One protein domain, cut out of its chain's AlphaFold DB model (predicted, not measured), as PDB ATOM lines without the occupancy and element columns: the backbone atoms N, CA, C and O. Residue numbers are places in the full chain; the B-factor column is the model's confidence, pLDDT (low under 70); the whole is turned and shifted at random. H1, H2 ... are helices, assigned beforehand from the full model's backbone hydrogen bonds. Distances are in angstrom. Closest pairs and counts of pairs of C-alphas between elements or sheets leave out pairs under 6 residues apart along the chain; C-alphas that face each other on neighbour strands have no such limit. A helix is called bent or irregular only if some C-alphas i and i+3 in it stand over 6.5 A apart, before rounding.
ATOM      1  N   VAL A 237     144.026 193.151 221.701       51.25
ATOM      2  CA  VAL A 237     143.382 191.910 221.234       51.25
ATOM      3  C   VAL A 237     144.287 191.175 220.242       51.25
ATOM      4  O   VAL A 237     144.436 189.966 220.357       51.25
ATOM      5  N   LEU A 238     144.974 191.889 219.341       49.28
ATOM      6  CA  LEU A 238     146.008 191.303 218.475       49.28
ATOM      7  C   LEU A 238     147.228 190.800 219.267       49.28
ATOM      8  O   LEU A 238     147.756 189.740 218.943       49.28
ATOM      9  N   GLN A 239     147.652 191.509 220.320       53.69
ATOM     10  CA  GLN A 239     148.721 191.047 221.218       53.69
ATOM     11  C   GLN A 239     148.302 189.818 222.040       53.69
ATOM     12  O   GLN A 239     149.059 188.859 222.111       53.69
ATOM     13  N   GLY A 240     147.090 189.810 222.603       54.12
ATOM     14  CA  GLY A 240     146.580 188.689 223.398       54.12
ATOM     15  C   GLY A 240     146.304 187.431 222.569       54.12
ATOM     16  O   GLY A 240     146.700 186.342 222.967       54.12
ATOM     17  N   ALA A 241     145.703 187.576 221.382       53.09
ATOM     18  CA  ALA A 241     145.497 186.459 220.456       53.09
ATOM     19  C   ALA A 241     146.821 185.943 219.869       53.09
ATOM     20  O   ALA A 241     146.972 184.741 219.657       53.09
ATOM     21  N   GLY A 242     147.796 186.831 219.640       59.19
ATOM     22  CA  GLY A 242     149.152 186.454 219.247       59.19
ATOM     23  C   GLY A 242     149.869 185.646 220.331       59.19
ATOM     24  O   GLY A 242     150.407 184.581 220.035       59.19
ATOM     25  N   ASP A 243     149.831 186.100 221.586       63.00
ATOM     26  CA  ASP A 243     150.497 185.427 222.706       63.00
ATOM     27  C   ASP A 243     149.921 184.028 222.985       63.00
ATOM     28  O   ASP A 243     150.686 183.087 223.219       63.00
ATOM     29  N   ASP A 244     148.598 183.852 222.898       61.47
ATOM     30  CA  ASP A 244     147.968 182.533 223.037       61.47
ATOM     31  C   ASP A 244     148.224 181.638 221.816       61.47
ATOM     32  O   ASP A 244     148.522 180.449 221.983       61.47
ATOM     33  N   PHE A 245     148.223 182.198 220.597       66.38
ATOM     34  CA  PHE A 245     148.576 181.466 219.378       66.38
ATOM     35  C   PHE A 245     150.011 180.934 219.437       66.38
ATOM     36  O   PHE A 245     150.236 179.756 219.165       66.38
ATOM     37  N   PHE A 246     150.990 181.746 219.849       66.12
ATOM     38  CA  PHE A 246     152.379 181.293 219.970       66.12
ATOM     39  C   PHE A 246     152.577 180.274 221.100       66.12
ATOM     40  O   PHE A 246     153.375 179.349 220.936       66.12
ATOM     41  N   LYS A 247     151.843 180.389 222.215       68.88
ATOM     42  CA  LYS A 247     151.967 179.462 223.353       68.88
ATOM     43  C   LYS A 247     151.343 178.091 223.110       68.88
ATOM     44  O   LYS A 247     151.927 177.102 223.539       68.88
ATOM     45  N   THR A 248     150.188 178.009 222.446       67.88
ATOM     46  CA  THR A 248     149.499 176.721 222.216       67.88
ATOM     47  C   THR A 248     149.659 176.194 220.792       67.88
ATOM     48  O   THR A 248     150.016 175.031 220.619       67.88
ATOM     49  N   ARG A 249     149.478 177.027 219.762       77.31
ATOM     50  CA  ARG A 249     149.542 176.596 218.349       77.31
ATOM     51  C   ARG A 249     150.953 176.684 217.756       77.31
ATOM     52  O   ARG A 249     151.331 175.875 216.910       77.31
ATOM     53  N   GLY A 250     151.784 177.604 218.252       79.56
ATOM     54  CA  GLY A 250     153.189 177.743 217.856       79.56
ATOM     55  C   GLY A 250     154.030 176.503 218.173       79.56
ATOM     56  O   GLY A 250     154.901 176.142 217.383       79.56
ATOM     57  N   ILE A 251     153.727 175.802 219.272       83.50
ATOM     58  CA  ILE A 251     154.366 174.522 219.618       83.50
ATOM     59  C   ILE A 251     153.971 173.432 218.616       83.50
ATOM     60  O   ILE A 251     154.847 172.705 218.154       83.50
ATOM     61  N   ASN A 252     152.694 173.352 218.225       86.06
ATOM     62  CA  ASN A 252     152.220 172.388 217.226       86.06
ATOM     63  C   ASN A 252     152.881 172.622 215.858       86.06
ATOM     64  O   ASN A 252     153.348 171.671 215.232       86.06
ATOM     65  N   LEU A 253     152.991 173.886 215.429       85.38
ATOM     66  CA  LEU A 253     153.724 174.268 214.218       85.38
ATOM     67  C   LEU A 253     155.213 173.903 214.321       85.38
ATOM     68  O   LEU A 253     155.788 173.341 213.391       85.38
ATOM     69  N   LEU A 254     155.859 174.214 215.446       88.12
ATOM     70  CA  LEU A 254     157.272 173.897 215.640       88.12
ATOM     71  C   LEU A 254     157.498 172.383 215.604       88.12
ATOM     72  O   LEU A 254     158.421 171.913 214.943       88.12
ATOM     73  N   LEU A 255     156.623 171.611 216.245       87.88
ATOM     74  CA  LEU A 255     156.698 170.157 216.265       87.88
ATOM     75  C   LEU A 255     156.444 169.547 214.877       87.88
ATOM     76  O   LEU A 255     157.119 168.583 214.522       87.88
ATOM     77  N   SER A 256     155.554 170.123 214.058       89.50
ATOM     78  CA  SER A 256     155.334 169.674 212.672       89.50
ATOM     79  C   SER A 256     156.542 169.939 211.780       89.50
ATOM     80  O   SER A 256     156.959 169.065 211.019       89.50
ATOM     81  N   VAL A 257     157.168 171.109 211.923       90.81
ATOM     82  CA  VAL A 257     158.412 171.446 211.219       90.81
ATOM     83  C   VAL A 257     159.552 170.524 211.660       90.81
ATOM     84  O   VAL A 257     160.288 170.004 210.822       90.81
ATOM     85  N   VAL A 258     159.682 170.251 212.960       93.62
ATOM     86  CA  VAL A 258     160.667 169.287 213.471       93.62
ATOM     87  C   VAL A 258     160.393 167.890 212.911       93.62
ATOM     88  O   VAL A 258     161.324 167.247 212.433       93.62
ATOM     89  N   ALA A 259     159.139 167.434 212.892       91.75
ATOM     90  CA  ALA A 259     158.764 166.140 212.326       91.75
ATOM     91  C   ALA A 259     159.132 166.030 210.838       91.75
ATOM     92  O   ALA A 259     159.701 165.016 210.426       91.75
ATOM     93  N   PHE A 260     158.901 167.090 210.053       94.00
ATOM     94  CA  PHE A 260     159.352 167.175 208.662       94.00
ATOM     95  C   PHE A 260     160.863 166.933 208.550       94.00
ATOM     96  O   PHE A 260     161.299 166.049 207.809       94.00
ATOM     97  N   PHE A 261     161.672 167.678 209.312       94.75
ATOM     98  CA  PHE A 261     163.129 167.550 209.259       94.75
ATOM     99  C   PHE A 261     163.621 166.199 209.773       94.75
ATOM    100  O   PHE A 261     164.535 165.634 209.177       94.75
ATOM    101  N   VAL A 262     163.017 165.651 210.829       94.62
ATOM    102  CA  VAL A 262     163.373 164.333 211.372       94.62
ATOM    103  C   VAL A 262     163.150 163.249 210.323       94.62
ATOM    104  O   VAL A 262     164.073 162.487 210.040       94.62
ATOM    105  N   VAL A 263     161.973 163.210 209.692       93.81
ATOM    106  CA  VAL A 263     161.674 162.232 208.634       93.81
ATOM    107  C   VAL A 263     162.599 162.442 207.436       93.81
ATOM    108  O   VAL A 263     163.210 161.490 206.951       93.81
ATOM    109  N   PHE A 264     162.786 163.686 206.997       94.06
ATOM    110  CA  PHE A 264     163.670 164.008 205.879       94.06
ATOM    111  C   PHE A 264     165.125 163.567 206.126       94.06
ATOM    112  O   PHE A 264     165.736 162.912 205.276       94.06
ATOM    113  N   ILE A 265     165.683 163.881 207.301       93.44
ATOM    114  CA  ILE A 265     167.042 163.493 207.698       93.44
ATOM    115  C   ILE A 265     167.141 161.975 207.853       93.44
ATOM    116  O   ILE A 265     168.126 161.397 207.397       93.44
ATOM    117  N   MET A 266     166.130 161.318 208.427       92.81
ATOM    118  CA  MET A 266     166.100 159.862 208.592       92.81
ATOM    119  C   MET A 266     166.210 159.145 207.241       92.81
ATOM    120  O   MET A 266     167.074 158.284 207.066       92.81
ATOM    121  N   PHE A 267     165.396 159.529 206.255       92.25
ATOM    122  CA  PHE A 267     165.464 158.952 204.911       92.25
ATOM    123  C   PHE A 267     166.778 159.305 204.201       92.25
ATOM    124  O   PHE A 267     167.399 158.453 203.567       92.25
ATOM    125  N   ARG A 268     167.290 160.528 204.363       89.19
ATOM    126  CA  ARG A 268     168.590 160.908 203.790       89.19
ATOM    127  C   ARG A 268     169.752 160.119 204.403       89.19
ATOM    128  O   ARG A 268     170.671 159.727 203.682       89.19
ATOM    129  N   PHE A 269     169.697 159.842 205.702       89.88
ATOM    130  CA  PHE A 269     170.648 158.976 206.389       89.88
ATOM    131  C   PHE A 269     170.526 157.526 205.913       89.88
ATOM    132  O   PHE A 269     171.541 156.885 205.660       89.88
ATOM    133  N   PHE A 270     169.305 157.029 205.705       87.56
ATOM    134  CA  PHE A 270     169.059 155.697 205.154       87.56
ATOM    135  C   PHE A 270     169.638 155.536 203.740       87.56
ATOM    136  O   PHE A 270     170.331 154.556 203.458       87.56
ATOM    137  N   TYR A 271     169.445 156.534 202.873       85.56
ATOM    138  CA  TYR A 271     170.100 156.594 201.566       85.56
ATOM    139  C   TYR A 271     171.625 156.571 201.712       85.56
ATOM    140  O   TYR A 271     172.302 155.734 201.112       85.56
ATOM    141  N   TRP A 272     172.184 157.442 202.556       83.19
ATOM    142  CA  TRP A 272     173.622 157.465 202.807       83.19
ATOM    143  C   TRP A 272     174.142 156.109 203.300       83.19
ATOM    144  O   TRP A 272     175.158 155.640 202.798       83.19
ATOM    145  N   TRP A 273     173.425 155.438 204.203       82.62
ATOM    146  CA  TRP A 273     173.785 154.127 204.740       82.62
ATOM    147  C   TRP A 273     173.834 153.041 203.656       82.62
ATOM    148  O   TRP A 273     174.839 152.340 203.527       82.62
ATOM    149  N   ILE A 274     172.794 152.945 202.821       80.75
ATOM    150  CA  ILE A 274     172.718 151.963 201.727       80.75
ATOM    151  C   ILE A 274     173.821 152.198 200.690       80.75
ATOM    152  O   ILE A 274     174.486 151.255 200.250       80.75
ATOM    153  N   PHE A 275     174.030 153.452 200.287       72.69
ATOM    154  CA  PHE A 275     174.960 153.787 199.209       72.69
ATOM    155  C   PHE A 275     176.417 153.934 199.676       72.69
ATOM    156  O   PHE A 275     177.325 153.810 198.851       72.69
ATOM    157  N   PHE A 303     157.913 164.178 199.668       92.38
ATOM    158  CA  PHE A 303     156.479 163.934 199.855       92.38
ATOM    159  C   PHE A 303     156.162 163.217 201.174       92.38
ATOM    160  O   PHE A 303     155.217 163.607 201.857       92.38
ATOM    161  N   LEU A 304     156.967 162.228 201.577       92.94
ATOM    162  CA  LEU A 304     156.807 161.569 202.878       92.94
ATOM    163  C   LEU A 304     157.037 162.520 204.051       92.94
ATOM    164  O   LEU A 304     156.289 162.471 205.023       92.94
ATOM    165  N   ALA A 305     158.042 163.392 203.971       93.94
ATOM    166  CA  ALA A 305     158.305 164.377 205.014       93.94
ATOM    167  C   ALA A 305     157.152 165.390 205.138       93.94
ATOM    168  O   ALA A 305     156.701 165.673 206.249       93.94
ATOM    169  N   VAL A 306     156.625 165.887 204.009       93.19
ATOM    170  CA  VAL A 306     155.431 166.754 203.985       93.19
ATOM    171  C   VAL A 306     154.225 166.026 204.584       93.19
ATOM    172  O   VAL A 306     153.547 166.573 205.450       93.19
ATOM    173  N   SER A 307     153.980 164.780 204.170       92.06
ATOM    174  CA  SER A 307     152.875 163.968 204.682       92.06
ATOM    175  C   SER A 307     152.985 163.741 206.192       92.06
ATOM    176  O   SER A 307     152.001 163.932 206.900       92.06
ATOM    177  N   ALA A 308     154.179 163.436 206.705       92.94
ATOM    178  CA  ALA A 308     154.420 163.289 208.138       92.94
ATOM    179  C   ALA A 308     154.137 164.585 208.917       92.94
ATOM    180  O   ALA A 308     153.526 164.533 209.982       92.94
ATOM    181  N   SER A 309     154.520 165.747 208.372       91.75
ATOM    182  CA  SER A 309     154.199 167.052 208.966       91.75
ATOM    183  C   SER A 309     152.690 167.301 209.034       91.75
ATOM    184  O   SER A 309     152.197 167.768 210.058       91.75
ATOM    185  N   LEU A 310     151.950 166.998 207.963       92.12
ATOM    186  CA  LEU A 310     150.492 167.171 207.923       92.12
ATOM    187  C   LEU A 310     149.772 166.206 208.870       92.12
ATOM    188  O   LEU A 310     148.858 166.612 209.579       92.12
ATOM    189  N   LEU A 311     150.199 164.943 208.900       91.56
ATOM    190  CA  LEU A 311     149.620 163.909 209.760       91.56
ATOM    191  C   LEU A 311     149.813 164.267 211.239       91.56
ATOM    192  O   LEU A 311     148.906 164.096 212.048       91.56
ATOM    193  N   LEU A 312     150.964 164.847 211.582       90.56
ATOM    194  CA  LEU A 312     151.220 165.350 212.923       90.56
ATOM    195  C   LEU A 312     150.273 166.509 213.292       90.56
ATOM    196  O   LEU A 312     149.651 166.454 214.348       90.56
ATOM    197  N   LEU A 313     150.097 167.506 212.413       88.19
ATOM    198  CA  LEU A 313     149.140 168.607 212.630       88.19
ATOM    199  C   LEU A 313     147.695 168.110 212.786       88.19
ATOM    200  O   LEU A 313     146.963 168.607 213.641       88.19
ATOM    201  N   TYR A 314     147.309 167.103 212.001       88.12
ATOM    202  CA  TYR A 314     146.006 166.453 212.106       88.12
ATOM    203  C   TYR A 314     145.817 165.764 213.467       88.12
ATOM    204  O   TYR A 314     144.800 165.973 214.123       88.12
ATOM    205  N   ASN A 315     146.817 165.008 213.935       86.12
ATOM    206  CA  ASN A 315     146.762 164.326 215.232       86.12
ATOM    207  C   ASN A 315     146.692 165.297 216.418       86.12
ATOM    208  O   ASN A 315     146.061 164.981 217.424       86.12
ATOM    209  N   PHE A 316     147.315 166.475 216.311       85.00
ATOM    210  CA  PHE A 316     147.209 167.533 217.322       85.00
ATOM    211  C   PHE A 316     145.863 168.273 217.300       85.00
ATOM    212  O   PHE A 316     145.632 169.133 218.147       85.00
ATOM    213  N   GLY A 317     144.967 167.938 216.364       79.88
ATOM    214  CA  GLY A 317     143.649 168.559 216.248       79.88
ATOM    215  C   GLY A 317     143.705 170.036 215.847       79.88
ATOM    216  O   GLY A 317     142.731 170.757 216.054       79.88
ATOM    217  N   ASP A 318     144.825 170.506 215.286       83.12
ATOM    218  CA  ASP A 318     145.011 171.904 214.895       83.12
ATOM    219  C   ASP A 318     144.569 172.126 213.442       83.12
ATOM    220  O   ASP A 318     145.362 172.192 212.495       83.12
ATOM    221  N   TRP A 319     143.251 172.212 213.265       80.81
ATOM    222  CA  TRP A 319     142.606 172.377 211.961       80.81
ATOM    223  C   TRP A 319     142.995 173.687 211.258       80.81
ATOM    224  O   TRP A 319     143.059 173.731 210.027       80.81
ATOM    225  N   MET A 320     143.306 174.744 212.020       82.31
ATOM    226  CA  MET A 320     143.738 176.028 211.463       82.31
ATOM    227  C   MET A 320     145.078 175.869 210.740       82.31
ATOM    228  O   MET A 320     145.177 176.198 209.555       82.31
ATOM    229  N   LEU A 321     146.092 175.326 211.418       84.88
ATOM    230  CA  LEU A 321     147.419 175.118 210.835       84.88
ATOM    231  C   LEU A 321     147.397 174.134 209.663       84.88
ATOM    232  O   LEU A 321     148.061 174.375 208.652       84.88
ATOM    233  N   LEU A 322     146.588 173.076 209.761       86.12
ATOM    234  CA  LEU A 322     146.382 172.127 208.669       86.12
ATOM    235  C   LEU A 322     145.859 172.826 207.401       86.12
ATOM    236  O   LEU A 322     146.378 172.596 206.308       86.12
ATOM    237  N   SER A 323     144.867 173.712 207.541       82.81
ATOM    238  CA  SER A 323     144.272 174.427 206.404       82.81
ATOM    239  C   SER A 323     145.264 175.375 205.720       82.81
ATOM    240  O   SER A 323     145.391 175.367 204.494       82.81
ATOM    241  N   VAL A 324     146.036 176.133 206.507       86.19
ATOM    242  CA  VAL A 324     147.068 177.045 205.996       86.19
ATOM    243  C   VAL A 324     148.166 176.261 205.275       86.19
ATOM    244  O   VAL A 324     148.569 176.639 204.174       86.19
ATOM    245  N   ALA A 325     148.609 175.135 205.845       88.00
ATOM    246  CA  ALA A 325     149.588 174.254 205.214       88.00
ATOM    247  C   ALA A 325     149.072 173.672 203.886       88.00
ATOM    248  O   ALA A 325     149.818 173.616 202.908       88.00
ATOM    249  N   MET A 326     147.792 173.295 203.810       89.00
ATOM    250  CA  MET A 326     147.195 172.765 202.582       89.00
ATOM    251  C   MET A 326     147.115 173.822 201.472       89.00
ATOM    252  O   MET A 326     147.489 173.546 200.332       89.00
ATOM    253  N   ILE A 327     146.701 175.052 201.801       89.75
ATOM    254  CA  ILE A 327     146.692 176.179 200.852       89.75
ATOM    255  C   ILE A 327     148.110 176.451 200.333       89.75
ATOM    256  O   ILE A 327     148.308 176.626 199.128       89.75
ATOM    257  N   PHE A 328     149.109 176.428 201.220       90.69
ATOM    258  CA  PHE A 328     150.510 176.589 200.837       90.69
ATOM    259  C   PHE A 328     150.971 175.495 199.858       90.69
ATOM    260  O   PHE A 328     151.566 175.808 198.825       90.69
ATOM    261  N   LEU A 329     150.650 174.223 200.123       91.19
ATOM    262  CA  LEU A 329     151.001 173.106 199.235       91.19
ATOM    263  C   LEU A 329     150.339 173.208 197.861       91.19
ATOM    264  O   LEU A 329     150.992 172.927 196.856       91.19
ATOM    265  N   ILE A 330     149.080 173.648 197.797       90.69
ATOM    266  CA  ILE A 330     148.389 173.906 196.527       90.69
ATOM    267  C   ILE A 330     149.110 175.011 195.745       90.69
ATOM    268  O   ILE A 330     149.333 174.863 194.542       90.69
ATOM    269  N   GLY A 331     149.541 176.081 196.422       90.75
ATOM    270  CA  GLY A 331     150.345 177.142 195.813       90.75
ATOM    271  C   GLY A 331     151.652 176.616 195.206       90.75
ATOM    272  O   GLY A 331     151.954 176.881 194.041       90.75
ATOM    273  N   VAL A 332     152.399 175.796 195.952       89.00
ATOM    274  CA  VAL A 332     153.641 175.167 195.465       89.00
ATOM    275  C   VAL A 332     153.366 174.218 194.290       89.00
ATOM    276  O   VAL A 332     154.071 174.262 193.275       89.00
ATOM    277  N   ALA A 333     152.317 173.398 194.373       86.94
ATOM    278  CA  ALA A 333     151.920 172.493 193.295       86.94
ATOM    279  C   ALA A 333     151.583 173.260 192.004       86.94
ATOM    280  O   ALA A 333     152.025 172.870 190.921       86.94
ATOM    281  N   TRP A 334     150.881 174.392 192.124       86.44
ATOM    282  CA  TRP A 334     150.555 175.259 190.992       86.44
ATOM    283  C   TRP A 334     151.810 175.788 190.288       86.44
ATOM    284  O   TRP A 334     151.900 175.737 189.063       86.44
ATOM    285  N   THR A 335     152.821 176.223 191.048       86.88
ATOM    286  CA  THR A 335     154.092 176.702 190.468       86.88
ATOM    287  C   THR A 335     154.911 175.592 189.796       86.88
ATOM    288  O   THR A 335     155.534 175.825 188.760       86.88
ATOM    289  N   THR A 336     154.862 174.363 190.321       84.94
ATOM    290  CA  THR A 336     155.639 173.219 189.806       84.94
ATOM    291  C   THR A 336     155.147 172.747 188.433       84.94
ATOM    292  O   THR A 336     155.947 172.309 187.603       84.94
ATOM    293  N   LYS A 337     153.841 172.884 188.157       84.44
ATOM    294  CA  LYS A 337     153.215 172.476 186.887       84.44
ATOM    295  C   LYS A 337     153.919 173.069 185.661       84.44
ATOM    296  O   LYS A 337     154.146 172.355 184.684       84.44
ATOM    297  N   ASN A 338     154.297 174.346 185.720       80.75
ATOM    298  CA  ASN A 338     154.957 175.029 184.604       80.75
ATOM    299  C   ASN A 338     156.373 174.493 184.351       80.75
ATOM    300  O   ASN A 338     156.794 174.397 183.200       80.75
ATOM    301  N   GLY A 339     157.088 174.096 185.409       75.44
ATOM    302  CA  GLY A 339     158.425 173.519 185.290       75.44
ATOM    303  C   GLY A 339     158.404 172.178 184.563       75.44
ATOM    304  O   GLY A 339     159.170 171.977 183.631       75.44
ATOM    305  N   PHE A 340     157.486 171.279 184.929       75.19
ATOM    306  CA  PHE A 340     157.425 169.938 184.337       75.19
ATOM    307  C   PHE A 340     157.131 169.954 182.829       75.19
ATOM    308  O   PHE A 340     157.756 169.212 182.070       75.19
ATOM    309  N   ALA A 341     156.221 170.827 182.384       78.56
ATOM    310  CA  ALA A 341     155.841 170.928 180.977       78.56
ATOM    311  C   ALA A 341     157.034 171.265 180.061       78.56
ATOM    312  O   ALA A 341     157.121 170.744 178.951       78.56
ATOM    313  N   MET A 342     157.984 172.075 180.540       74.06
ATOM    314  CA  MET A 342     159.147 172.509 179.760       74.06
ATOM    315  C   MET A 342     160.140 171.371 179.456       74.06
ATOM    316  O   MET A 342     160.817 171.407 178.431       74.06
ATOM    317  N   PHE A 343     160.217 170.346 180.310       77.75
ATOM    318  CA  PHE A 343     161.200 169.257 180.190       77.75
ATOM    319  C   PHE A 343     160.633 167.976 179.560       77.75
ATOM    320  O   PHE A 343     161.372 167.007 179.379       77.75
ATOM    321  N   TRP A 344     159.342 167.944 179.208       80.50
ATOM    322  CA  TRP A 344     158.681 166.721 178.740       80.50
ATOM    323  C   TRP A 344     159.293 166.154 177.452       80.50
ATOM    324  O   TRP A 344     159.566 164.958 177.371       80.50
ATOM    325  N   GLU A 345     159.584 167.003 176.463       77.75
ATOM    326  CA  GLU A 345     160.208 166.554 175.208       77.75
ATOM    327  C   GLU A 345     161.635 166.038 175.426       77.75
ATOM    328  O   GLU A 345     162.023 165.001 174.893       77.75
ATOM    329  N   GLN A 346     162.406 166.698 176.289       80.12
ATOM    330  CA  GLN A 346     163.765 166.271 176.630       80.12
ATOM    331  C   GLN A 346     163.754 164.930 177.375       80.12
ATOM    332  O   GLN A 346     164.602 164.074 177.122       80.12
ATOM    333  N   ALA A 347     162.754 164.704 178.233       79.25
ATOM    334  CA  ALA A 347     162.560 163.427 178.907       79.25
ATOM    335  C   ALA A 347     162.308 162.280 177.911       79.25
ATOM    336  O   ALA A 347     162.864 161.199 178.102       79.25
ATOM    337  N   LYS A 348     161.550 162.507 176.825       80.75
ATOM    338  CA  LYS A 348     161.312 161.482 175.788       80.75
ATOM    339  C   LYS A 348     162.597 161.040 175.089       80.75
ATOM    340  O   LYS A 348     162.799 159.840 174.910       80.75
ATOM    341  N   PHE A 349     163.465 161.982 174.716       81.19
ATOM    342  CA  PHE A 349     164.744 161.652 174.077       81.19
ATOM    343  C   PHE A 349     165.693 160.925 175.032       81.19
ATOM    344  O   PHE A 349     166.281 159.921 174.651       81.19
ATOM    345  N   ILE A 350     165.801 161.377 176.286       79.31
ATOM    346  CA  ILE A 350     166.625 160.702 177.303       79.31
ATOM    347  C   ILE A 350     166.116 159.276 177.571       79.31
ATOM    348  O   ILE A 350     166.897 158.373 177.861       79.31
TER     349      ILE A 350
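This is residues 237 to 275 and 303 to 350 of the 595 residues of an uncharacterized protein of Desulfamplus magnetovallimortis (UniProt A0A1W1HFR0). Two long helices, H1 and H3, make an open V: they come near each other around Leu 253 and Leu 321 and then spread, while the short helix H2 lies near the narrow end, off to one side of the V, packed on residues 252 to 264 of H1 and joined to H3 as a helical hairpin. The far ends of both arms stick out, residues 268 to 275 of H1 and residues 330 to 350 of H3, and H1 also runs on past the narrow end of the V, with a kink near residue 247. The printed part has 87 residues with three named helices, in the order H1, H2, H3, and no named strand; the class is all helix. It is only just loose, close to extended, with a radius of gyration of the C-alphas of 17.8 A, and its spans of 59 by 35 by 19 A make it only just elongated.

Find C-alpha 237 at (143.382, 191.910, 221.234), where H1 begins; it holds residues 237 to 275, 54.2 A from first to last C-alpha, with a kink of 43 degrees near residue 247. After the cut, look for C-alpha 303 at (156.479, 163.934, 199.855), where H2 begins; it holds residues 303 to 315 and is 18.2 A long. H3 holds residues 319 to 350, 43.8 A from first to last C-alpha, and ends at C-alpha 350 at (166.625, 160.702, 177.303). Near residue 342 you meet its kink of 51 degrees; H3 is irregular there, with C-alphas 342 and 345 7.6 A apart.

Start at residues 252 to 264 of H1, the part with which it touches H2. The closest C-alphas are those of Ser 256 and Ser 309, 4.7 A apart. The two run opposite ways at a tilt of 38 degrees, only just steep. Go on through the tight link from H2 to H3: residues 310 to 314 of H2 touch residues 319 to 325 of H3, with the C-alphas of Leu 313 and Leu 322 closest at 6.0 A. This helical hairpin has a shallow tilt of 13 degrees, its helices running opposite ways. H1 and H3 are close but not clearly touching; their closest C-alphas, those of Leu 253 and Leu 321, are 7.2 A apart. They run the same way at a tilt of 36 degrees, only just steep. In H2 every O i to N i+4 pair is within hydrogen-bond range; in H1 32 of 35 are, in H3 21 of 28.

The two C-alphas farthest apart, those of Val 237 and Phe 349, are 60.0 A from each other. Residues 276 to 302 are not printed, and across this cut C-alphas 275 and 303 are 21.1 A apart. In the B-factor column of this predicted model the mean pLDDT of the printed part is 82.7; residues 237 to 248 are under 70.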